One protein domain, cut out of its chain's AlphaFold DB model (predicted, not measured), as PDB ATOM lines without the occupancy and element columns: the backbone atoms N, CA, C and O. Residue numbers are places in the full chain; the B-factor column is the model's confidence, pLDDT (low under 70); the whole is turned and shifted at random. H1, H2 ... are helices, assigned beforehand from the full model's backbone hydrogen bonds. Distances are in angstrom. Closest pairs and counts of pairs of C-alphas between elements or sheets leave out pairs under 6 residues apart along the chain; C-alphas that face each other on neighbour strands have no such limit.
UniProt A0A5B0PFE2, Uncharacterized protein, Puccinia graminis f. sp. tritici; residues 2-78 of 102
ATOM      1  N   GLU A   2     135.029 136.492 117.684       62.38
ATOM      2  CA  GLU A   2     135.400 135.333 116.851       62.38
ATOM      3  C   GLU A   2     135.574 134.010 117.632       62.38
ATOM      4  O   GLU A   2     134.983 132.996 117.272       62.38
ATOM      5  N   ASN A   3     136.245 134.052 118.789       63.91
ATOM      6  CA  ASN A   3     136.418 132.880 119.662       63.91
ATOM      7  C   ASN A   3     135.099 132.337 120.246       63.91
ATOM      8  O   ASN A   3     134.999 131.145 120.524       63.91
ATOM      9  N   SER A   4     134.090 133.200 120.442       70.25
ATOM     10  CA  SER A   4     132.766 132.786 120.936       70.25
ATOM     11  C   SER A   4     132.028 132.011 119.852       70.25
ATOM     12  O   SER A   4     131.603 130.889 120.091       70.25
ATOM     13  N   ASN A   5     131.994 132.554 118.632       74.12
ATOM     14  CA  ASN A   5     131.321 131.924 117.495       74.12
ATOM     15  C   ASN A   5     131.920 130.545 117.170       74.12
ATOM     16  O   ASN A   5     131.191 129.607 116.850       74.12
ATOM     17  N   GLN A   6     133.245 130.395 117.283       76.31
ATOM     18  CA  GLN A   6     133.916 129.106 117.099       76.31
ATOM     19  C   GLN A   6     133.583 128.103 118.219       76.31
ATOM     20  O   GLN A   6     133.434 126.904 117.956       76.31
ATOM     21  N   SER A   7     133.456 128.582 119.461       87.12
ATOM     22  CA  SER A   7     133.021 127.756 120.591       87.12
ATOM     23  C   SER A   7     131.593 127.255 120.379       87.12
ATOM     24  O   SER A   7     131.353 126.049 120.459       87.12
ATOM     25  N   ASP A   8     130.682 128.149 119.995       87.81
ATOM     26  CA  ASP A   8     129.280 127.831 119.730       87.81
ATOM     27  C   ASP A   8     129.151 126.822 118.578       87.81
ATOM     28  O   ASP A   8     128.477 125.802 118.713       87.81
ATOM     29  N   ALA A   9     129.881 127.024 117.477       90.75
ATOM     30  CA  ALA A   9     129.904 126.087 116.352       90.75
ATOM     31  C   ALA A   9     130.380 124.681 116.760       90.75
ATOM     32  O   ALA A   9     129.810 123.666 116.339       90.75
ATOM     33  N   SER A  10     131.398 124.611 117.622       91.75
ATOM     34  CA  SER A  10     131.926 123.345 118.144       91.75
ATOM     35  C   SER A  10     130.910 122.642 119.048       91.75
ATOM     36  O   SER A  10     130.726 121.426 118.952       91.75
ATOM     37  N   GLN A  11     130.215 123.399 119.902       93.69
ATOM     38  CA  GLN A  11     129.165 122.870 120.774       93.69
ATOM     39  C   GLN A  11     127.967 122.347 119.978       93.69
ATOM     40  O   GLN A  11     127.478 121.250 120.259       93.69
ATOM     41  N   ILE A  12     127.522 123.089 118.962       94.25
ATOM     42  CA  ILE A  12     126.419 122.678 118.084       94.25
ATOM     43  C   ILE A  12     126.787 121.393 117.343       94.25
ATOM     44  O   ILE A  12     126.034 120.423 117.386       94.25
ATOM     45  N   SER A  13     127.976 121.347 116.739       95.00
ATOM     46  CA  SER A  13     128.457 120.162 116.017       95.00
ATOM     47  C   SER A  13     128.522 118.936 116.931       95.00
ATOM     48  O   SER A  13     128.040 117.862 116.575       95.00
ATOM     49  N   ARG A  14     129.043 119.102 118.154       96.50
ATOM     50  CA  ARG A  14     129.062 118.033 119.161       96.50
ATOM     51  C   ARG A  14     127.656 117.570 119.529       96.50
ATOM     52  O   ARG A  14     127.430 116.370 119.634       96.50
ATOM     53  N   THR A  15     126.728 118.502 119.723       96.75
ATOM     54  CA  THR A  15     125.336 118.197 120.079       96.75
ATOM     55  C   THR A  15     124.656 117.382 118.984       96.75
ATOM     56  O   THR A  15     124.023 116.376 119.292       96.75
ATOM     57  N   LEU A  16     124.843 117.758 117.714       97.12
ATOM     58  CA  LEU A  16     124.293 117.026 116.572       97.12
ATOM     59  C   LEU A  16     124.865 115.605 116.467       97.12
ATOM     60  O   LEU A  16     124.091 114.663 116.329       97.12
ATOM     61  N   MET A  17     126.183 115.432 116.624       96.69
ATOM     62  CA  MET A  17     126.808 114.099 116.617       96.69
ATOM     63  C   MET A  17     126.327 113.220 117.777       96.69
ATOM     64  O   MET A  17     126.036 112.040 117.593       96.69
ATOM     65  N   VAL A  18     126.237 113.784 118.988       96.31
ATOM     66  CA  VAL A  18     125.725 113.048 120.153       96.31
ATOM     67  C   VAL A  18     124.285 112.634 119.895       96.31
ATOM     68  O   VAL A  18     123.973 111.457 120.061       96.31
ATOM     69  N   HIS A  19     123.438 113.561 119.438       96.56
ATOM     70  CA  HIS A  19     122.054 113.265 119.090       96.56
ATOM     71  C   HIS A  19     121.963 112.134 118.064       96.56
ATOM     72  O   HIS A  19     121.228 111.182 118.293       96.56
ATOM     73  N   GLU A  20     122.737 112.185 116.980       95.69
ATOM     74  CA  GLU A  20     122.776 111.120 115.975       95.69
ATOM     75  C   GLU A  20     123.121 109.763 116.604       95.69
ATOM     76  O   GLU A  20     122.383 108.796 116.405       95.69
ATOM     77  N   SER A  21     124.155 109.712 117.453       95.50
ATOM     78  CA  SER A  21     124.592 108.472 118.106       95.50
ATOM     79  C   SER A  21     123.563 107.881 119.075       95.50
ATOM     80  O   SER A  21     123.442 106.661 119.167       95.50
ATOM     81  N   VAL A  22     122.806 108.726 119.784       95.81
ATOM     82  CA  VAL A  22     121.806 108.269 120.762       95.81
ATOM     83  C   VAL A  22     120.411 108.141 120.162       95.81
ATOM     84  O   VAL A  22     119.565 107.479 120.749       95.81
ATOM     85  N   SER A  23     120.160 108.721 118.984       94.00
ATOM     86  CA  SER A  23     118.832 108.759 118.360       94.00
ATOM     87  C   SER A  23     118.235 107.371 118.158       94.00
ATOM     88  O   SER A  23     117.024 107.212 118.238       94.00
ATOM     89  N   GLN A  24     119.073 106.359 117.933       92.75
ATOM     90  CA  GLN A  24     118.640 104.988 117.671       92.75
ATOM     91  C   GLN A  24     118.529 104.130 118.936       92.75
ATOM     92  O   GLN A  24     118.135 102.966 118.846       92.75
ATOM     93  N   THR A  25     118.876 104.657 120.116       97.50
ATOM     94  CA  THR A  25     118.795 103.859 121.342       97.50
ATOM     95  C   THR A  25     117.341 103.720 121.804       97.50
ATOM     96  O   THR A  25     116.566 104.683 121.724       97.50
ATOM     97  N   PRO A  26     116.932 102.539 122.307       97.19
ATOM     98  CA  PRO A  26     115.575 102.330 122.808       97.19
ATOM     99  C   PRO A  26     115.179 103.322 123.904       97.19
ATOM    100  O   PRO A  26     114.035 103.782 123.933       97.19
ATOM    101  N   GLU A  27     116.121 103.679 124.777       96.81
ATOM    102  CA  GLU A  27     115.912 104.600 125.893       96.81
ATOM    103  C   GLU A  27     115.607 106.011 125.391       96.81
ATOM    104  O   GLU A  27     114.660 106.647 125.859       96.81
ATOM    105  N   PHE A  28     116.372 106.493 124.408       96.12
ATOM    106  CA  PHE A  28     116.165 107.821 123.845       96.12
ATOM    107  C   PHE A  28     114.869 107.885 123.033       96.12
ATOM    108  O   PHE A  28     114.091 108.823 123.181       96.12
ATOM    109  N   GLN A  29     114.564 106.841 122.263       95.81
ATOM    110  CA  GLN A  29     113.291 106.714 121.549       95.81
ATOM    111  C   GLN A  29     112.086 106.678 122.499       95.81
ATOM    112  O   GLN A  29     111.053 107.296 122.240       95.81
ATOM    113  N   GLN A  30     112.199 105.973 123.627       96.06
ATOM    114  CA  GLN A  30     111.167 105.987 124.662       96.06
ATOM    115  C   GLN A  30     111.009 107.379 125.273       96.06
ATOM    116  O   GLN A  30     109.881 107.822 125.495       96.06
ATOM    117  N   TYR A  31     112.116 108.071 125.515       95.12
ATOM    118  CA  TYR A  31     112.096 109.436 126.012       95.12
ATOM    119  C   TYR A  31     111.431 110.409 125.024       95.12
ATOM    120  O   TYR A  31     110.567 111.172 125.448       95.12
ATOM    121  N   LEU A  32     111.721 110.329 123.720       93.00
ATOM    122  CA  LEU A  32     111.046 111.143 122.698       93.00
ATOM    123  C   LEU A  32     109.535 110.871 122.648       93.00
ATOM    124  O   LEU A  32     108.741 111.808 122.603       93.00
ATOM    125  N   ARG A  33     109.111 109.604 122.755       91.88
ATOM    126  CA  ARG A  33     107.679 109.258 122.857       91.88
ATOM    127  C   ARG A  33     107.016 109.878 124.086       91.88
ATOM    128  O   ARG A  33     105.883 110.338 124.001       91.88
ATOM    129  N   GLN A  34     107.706 109.897 125.224       92.69
ATOM    130  CA  GLN A  34     107.206 110.555 126.433       92.69
ATOM    131  C   GLN A  34     107.162 112.076 126.258       92.69
ATOM    132  O   GLN A  34     106.174 112.700 126.642       92.69
ATOM    133  N   GLU A  35     108.190 112.672 125.651       91.88
ATOM    134  CA  GLU A  35     108.234 114.101 125.340       91.88
ATOM    135  C   GLU A  35     107.057 114.516 124.444       91.88
ATOM    136  O   GLU A  35     106.392 115.502 124.751       91.88
ATOM    137  N   ALA A  36     106.731 113.719 123.424       85.81
ATOM    138  CA  ALA A  36     105.641 113.981 122.481       85.81
ATOM    139  C   ALA A  36     104.238 114.005 123.118       85.81
ATOM    140  O   ALA A  36     103.317 114.588 122.555       85.81
ATOM    141  N   THR A  37     104.058 113.397 124.295       84.38
ATOM    142  CA  THR A  37     102.778 113.449 125.033       84.38
ATOM    143  C   THR A  37     102.628 114.698 125.900       84.38
ATOM    144  O   THR A  37     101.554 114.948 126.448       84.38
ATOM    145  N   ARG A  38     103.699 115.480 126.059       85.00
ATOM    146  CA  ARG A  38     103.702 116.700 126.864       85.00
ATOM    147  C   ARG A  38     103.372 117.885 125.967       85.00
ATOM    148  O   ARG A  38     103.933 118.023 124.886       85.00
ATOM    149  N   ASP A  39     102.531 118.785 126.466       76.94
ATOM    150  CA  ASP A  39     102.275 120.073 125.817       76.94
ATOM    151  C   ASP A  39     103.477 121.012 126.022       76.94
ATOM    152  O   ASP A  39     103.530 121.846 126.932       76.94
ATOM    153  N   LEU A  40     104.533 120.776 125.239       76.88
ATOM    154  CA  LEU A  40     105.759 121.557 125.268       76.88
ATOM    155  C   LEU A  40     105.749 122.592 124.151       76.88
ATOM    156  O   LEU A  40     105.595 122.281 122.977       76.88
ATOM    157  N   HIS A  41     106.064 123.830 124.520       78.12
ATOM    158  CA  HIS A  41     106.232 124.931 123.576       78.12
ATOM    159  C   HIS A  41     107.396 124.711 122.587       78.12
ATOM    160  O   HIS A  41     107.444 125.362 121.544       78.12
ATOM    161  N   ILE A  42     108.366 123.859 122.947       88.19
ATOM    162  CA  ILE A  42     109.514 123.449 122.132       88.19
ATOM    163  C   ILE A  42     109.886 122.007 122.526       88.19
ATOM    164  O   ILE A  42     110.134 121.765 123.709       88.19
ATOM    165  N   ASN A  43     109.999 121.096 121.557       92.06
ATOM    166  CA  ASN A  43     110.496 119.725 121.750       92.06
ATOM    167  C   ASN A  43     111.956 119.572 121.266       92.06
ATOM    168  O   ASN A  43     112.549 120.511 120.714       92.06
ATOM    169  N   ILE A  44     112.575 118.418 121.517       94.31
ATOM    170  CA  ILE A  44     113.968 118.162 121.122       94.31
ATOM    171  C   ILE A  44     114.131 118.113 119.613       94.31
ATOM    172  O   ILE A  44     115.079 118.710 119.105       94.31
ATOM    173  N   GLU A  45     113.209 117.479 118.896       92.88
ATOM    174  CA  GLU A  45     113.278 117.378 117.435       92.88
ATOM    175  C   GLU A  45     113.343 118.766 116.783       92.88
ATOM    176  O   GLU A  45     114.229 119.033 115.971       92.88
ATOM    177  N   ALA A  46     112.504 119.705 117.222       94.12
ATOM    178  CA  ALA A  46     112.514 121.080 116.738       94.12
ATOM    179  C   ALA A  46     113.813 121.828 117.073       94.12
ATOM    180  O   ALA A  46     114.290 122.635 116.271       94.12
ATOM    181  N   LYS A  47     114.418 121.575 118.242       95.12
ATOM    182  CA  LYS A  47     115.733 122.148 118.583       95.12
ATOM    183  C   LYS A  47     116.823 121.592 117.673       95.12
ATOM    184  O   LYS A  47     117.646 122.362 117.189       95.12
ATOM    185  N   ILE A  48     116.824 120.282 117.431       96.69
ATOM    186  CA  ILE A  48     117.808 119.621 116.570       96.69
ATOM    187  C   ILE A  48     117.692 120.121 115.133       96.69
ATOM    188  O   ILE A  48     118.711 120.488 114.554       96.69
ATOM    189  N   LEU A  49     116.480 120.234 114.587       95.25
ATOM    190  CA  LEU A  49     116.257 120.802 113.255       95.25
ATOM    191  C   LEU A  49     116.761 122.247 113.146       95.25
ATOM    192  O   LEU A  49     117.458 122.586 112.191       95.25
ATOM    193  N   ALA A  50     116.482 123.094 114.142       95.00
ATOM    194  CA  ALA A  50     117.000 124.461 114.148       95.00
ATOM    195  C   ALA A  50     118.539 124.492 114.188       95.00
ATOM    196  O   ALA A  50     119.166 125.278 113.478       95.00
ATOM    197  N   LEU A  51     119.172 123.608 114.968       95.19
ATOM    198  CA  LEU A  51     120.633 123.476 115.000       95.19
ATOM    199  C   LEU A  51     121.210 122.956 113.677       95.19
ATOM    200  O   LEU A  51     122.264 123.427 113.247       95.19
ATOM    201  N   GLN A  52     120.527 122.024 113.011       95.94
ATOM    202  CA  GLN A  52     120.893 121.568 111.669       95.94
ATOM    203  C   GLN A  52     120.802 122.710 110.653       95.94
ATOM    204  O   GLN A  52     121.690 122.838 109.814       95.94
ATOM    205  N   GLU A  53     119.796 123.582 110.756       95.25
ATOM    206  CA  GLU A  53     119.674 124.765 109.899       95.25
ATOM    207  C   GLU A  53     120.842 125.745 110.112       95.25
ATOM    208  O   GLU A  53     121.432 126.231 109.142       95.25
ATOM    209  N   VAL A  54     121.238 125.981 111.369       93.94
ATOM    210  CA  VAL A  54     122.432 126.782 111.704       93.94
ATOM    211  C   VAL A  54     123.699 126.166 111.100       93.94
ATOM    212  O   VAL A  54     124.506 126.876 110.488       93.94
ATOM    213  N   ALA A  55     123.873 124.849 111.240       92.44
ATOM    214  CA  ALA A  55     125.027 124.133 110.702       92.44
ATOM    215  C   ALA A  55     125.058 124.172 109.162       92.44
ATOM    216  O   ALA A  55     126.104 124.452 108.572       92.44
ATOM    217  N   ALA A  56     123.910 123.987 108.502       92.75
ATOM    218  CA  ALA A  56     123.771 124.096 107.047       92.75
ATOM    219  C   ALA A  56     124.131 125.502 106.536       92.75
ATOM    220  O   ALA A  56     124.710 125.656 105.459       92.75
ATOM    221  N   LYS A  57     123.863 126.533 107.345       92.62
ATOM    222  CA  LYS A  57     124.234 127.933 107.091       92.62
ATOM    223  C   LYS A  57     125.667 128.272 107.512       92.62
ATOM    224  O   LYS A  57     126.037 129.444 107.528       92.62
ATOM    225  N   LYS A  58     126.495 127.265 107.817       90.94
ATOM    226  CA  LYS A  58     127.915 127.399 108.188       90.94
ATOM    227  C   LYS A  58     128.147 128.355 109.359       90.94
ATOM    228  O   LYS A  58     129.165 129.043 109.389       90.94
ATOM    229  N   PHE A  59     127.203 128.418 110.301       87.25
ATOM    230  CA  PHE A  59     127.282 129.318 111.459       87.25
ATOM    231  C   PHE A  59     127.425 130.798 111.065       87.25
ATOM    232  O   PHE A  59     127.977 131.601 111.818       87.25
ATOM    233  N   ALA A  60     126.955 131.166 109.866       85.56
ATOM    234  CA  ALA A  60     127.072 132.522 109.371       85.56
ATOM    235  C   ALA A  60     126.251 133.477 110.258       85.56
ATOM    236  O   ALA A  60     125.038 133.272 110.427       85.56
ATOM    237  N   PRO A  61     126.883 134.524 110.819       77.44
ATOM    238  CA  PRO A  61     126.172 135.503 111.624       77.44
ATOM    239  C   PRO A  61     125.103 136.202 110.775       77.44
ATOM    240  O   PRO A  61     125.263 136.367 109.567       77.44
ATOM    241  N   HIS A  62     124.009 136.620 111.415       79.62
ATOM    242  CA  HIS A  62     122.883 137.325 110.779       79.62
ATOM    243  C   HIS A  62     122.090 136.524 109.735       79.62
ATOM    244  O   HIS A  62     121.303 137.102 108.986       79.62
ATOM    245  N   THR A  63     122.238 135.199 109.698       83.94
ATOM    246  CA  THR A  63     121.313 134.357 108.938       83.94
ATOM    247  C   THR A  63     120.031 134.132 109.736       83.94
ATOM    248  O   THR A  63     120.065 133.875 110.939       83.94
ATOM    249  N   SER A  64     118.875 134.263 109.082       90.00
ATOM    250  CA  SER A  64     117.606 133.870 109.697       90.00
ATOM    251  C   SER A  64     117.589 132.357 109.870       90.00
ATOM    252  O   SER A  64     118.110 131.644 109.018       90.00
ATOM    253  N   ILE A  65     116.991 131.857 110.943       91.12
ATOM    254  CA  ILE A  65     116.686 130.435 111.118       91.12
ATOM    255  C   ILE A  65     115.236 130.292 111.544       91.12
ATOM    256  O   ILE A  65     114.666 131.213 112.145       91.12
ATOM    257  N   THR A  66     114.640 129.145 111.257       92.69
ATOM    258  CA  THR A  66     113.298 128.842 111.737       92.69
ATOM    259  C   THR A  66     113.361 128.615 113.239       92.69
ATOM    260  O   THR A  66     114.112 127.781 113.742       92.69
ATOM    261  N   HIS A  67     112.580 129.389 113.988       92.25
ATOM    262  CA  HIS A  67     112.553 129.248 115.435       92.25
ATOM    263  C   HIS A  67     111.962 127.875 115.818       92.25
ATOM    264  O   HIS A  67     110.917 127.514 115.269       92.25
ATOM    265  N   PRO A  68     112.525 127.140 116.799       92.75
ATOM    266  CA  PRO A  68     112.031 125.815 117.192       92.75
ATOM    267  C   PRO A  68     110.524 125.755 117.479       92.75
ATOM    268  O   PRO A  68     109.852 124.804 117.114       92.75
ATOM    269  N   ARG A  69     109.956 126.810 118.072       90.12
ATOM    270  CA  ARG A  69     108.502 126.903 118.299       90.12
ATOM    271  C   ARG A  69     107.678 126.840 117.005       90.12
ATOM    272  O   ARG A  69     106.610 126.247 117.009       90.12
ATOM    273  N   LEU A  70     108.154 127.454 115.920       89.75
ATOM    274  CA  LEU A  70     107.475 127.389 114.621       89.75
ATOM    275  C   LEU A  70     107.592 125.989 114.013       89.75
ATOM    276  O   LEU A  70     106.620 125.501 113.455       89.75
ATOM    277  N   LEU A  71     108.742 125.328 114.184       90.94
ATOM    278  CA  LEU A  71     108.937 123.944 113.746       90.94
ATOM    279  C   LEU A  71     107.983 122.982 114.470       90.94
ATOM    280  O   LEU A  71     107.393 122.129 113.822       90.94
ATOM    281  N   VAL A  72     107.763 123.155 115.781       89.06
ATOM    282  CA  VAL A  72     106.767 122.357 116.523       89.06
ATOM    283  C   VAL A  72     105.363 122.526 115.941       89.06
ATOM    284  O   VAL A  72     104.675 121.531 115.743       89.06
ATOM    285  N   LEU A  73     104.947 123.760 115.636       85.44
ATOM    286  CA  LEU A  73     103.635 124.010 115.025       85.44
ATOM    287  C   LEU A  73     103.517 123.321 113.658       85.44
ATOM    288  O   LEU A  73     102.524 122.656 113.391       85.44
ATOM    289  N   GLN A  74     104.565 123.398 112.835       85.31
ATOM    290  CA  GLN A  74     104.605 122.737 111.527       85.31
ATOM    291  C   GLN A  74     104.538 121.207 111.632       85.31
ATOM    292  O   GLN A  74     103.862 120.578 110.829       85.31
ATOM    293  N   MET A  75     105.195 120.604 112.629       82.50
ATOM    294  CA  MET A  75     105.122 119.157 112.883       82.50
ATOM    295  C   MET A  75     103.725 118.700 113.323       82.50
ATOM    296  O   MET A  75     103.346 117.557 113.089       82.50
ATOM    297  N   GLN A  76     102.975 119.570 114.002       75.69
ATOM    298  CA  GLN A  76     101.620 119.280 114.472       75.69
ATOM    299  C   GLN A  76     100.564 119.476 113.370       75.69
ATOM    300  O   GLN A  76      99.531 118.806 113.394       75.69
ATOM    301  N   ASP A  77     100.830 120.356 112.399       66.81
ATOM    302  CA  ASP A  77      99.905 120.705 111.312       66.81
ATOM    303  C   ASP A  77      99.729 119.600 110.246       66.81
ATOM    304  O   ASP A  77      98.757 119.641 109.490       66.81
ATOM    305  N   ASP A  78     100.579 118.564 110.207       57.41
ATOM    306  CA  ASP A  78     100.479 117.467 109.221       57.41
ATOM    307  C   ASP A  78      99.198 116.600 109.355       57.41
ATOM    308  O   ASP A  78      98.918 115.758 108.496       57.41
TER     309      ASP A  78
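AT A GLANCE: This is residues 2 to 78 of the 102 residues of an uncharacterized protein of Puccinia graminis f. sp. tritici (UniProt A0A5B0PFE2). Helix H3 lies in the middle, with long H1 packed on it at one side and short H4 at another, both at steep angles, while H2 makes a corner with the end of H1. The 77 printed residues include four named helices, H1 to H4 in order, and no named strand: all helix. The whole is only just compact, close to loose, with a radius of gyration of the C-alphas of 13.8 A and spans of 40 by 27 by 17 A.

HOW THE PARTS SIT: H1, residues 2 to 23, is close to but not clearly touching H2, residues 26 to 36; their closest C-alphas, Val 22 and Phe 28, are 6.4 A apart. With residues 9 to 16 alone, H1 touches H3, residues 44 to 56, opposite ways at a steep tilt of 49 degrees; closest C-alphas Ile 12 and Leu 51, 6.6 A. With residues 46 to 50 alone, H3 touches H4, residues 68 to 77, at 63 degrees, steep; closest C-alphas Ala 46 and Pro 68, 4.8 A. In all four helices every O i to N i+4 pair is within hydrogen-bond range.

IN THESE COORDINATES: H1 runs 31.4 A from C-alpha 2 at (135.400, 135.333, 116.851); H3 measures 18.1 A; H4 ends at C-alpha 77 at (99.905, 120.705, 111.312).

THE WHOLE: The printed part has no cut; the link H3 to H4 is long, and pLDDT is under 70 at residues 2 to 3 and 77 to 78.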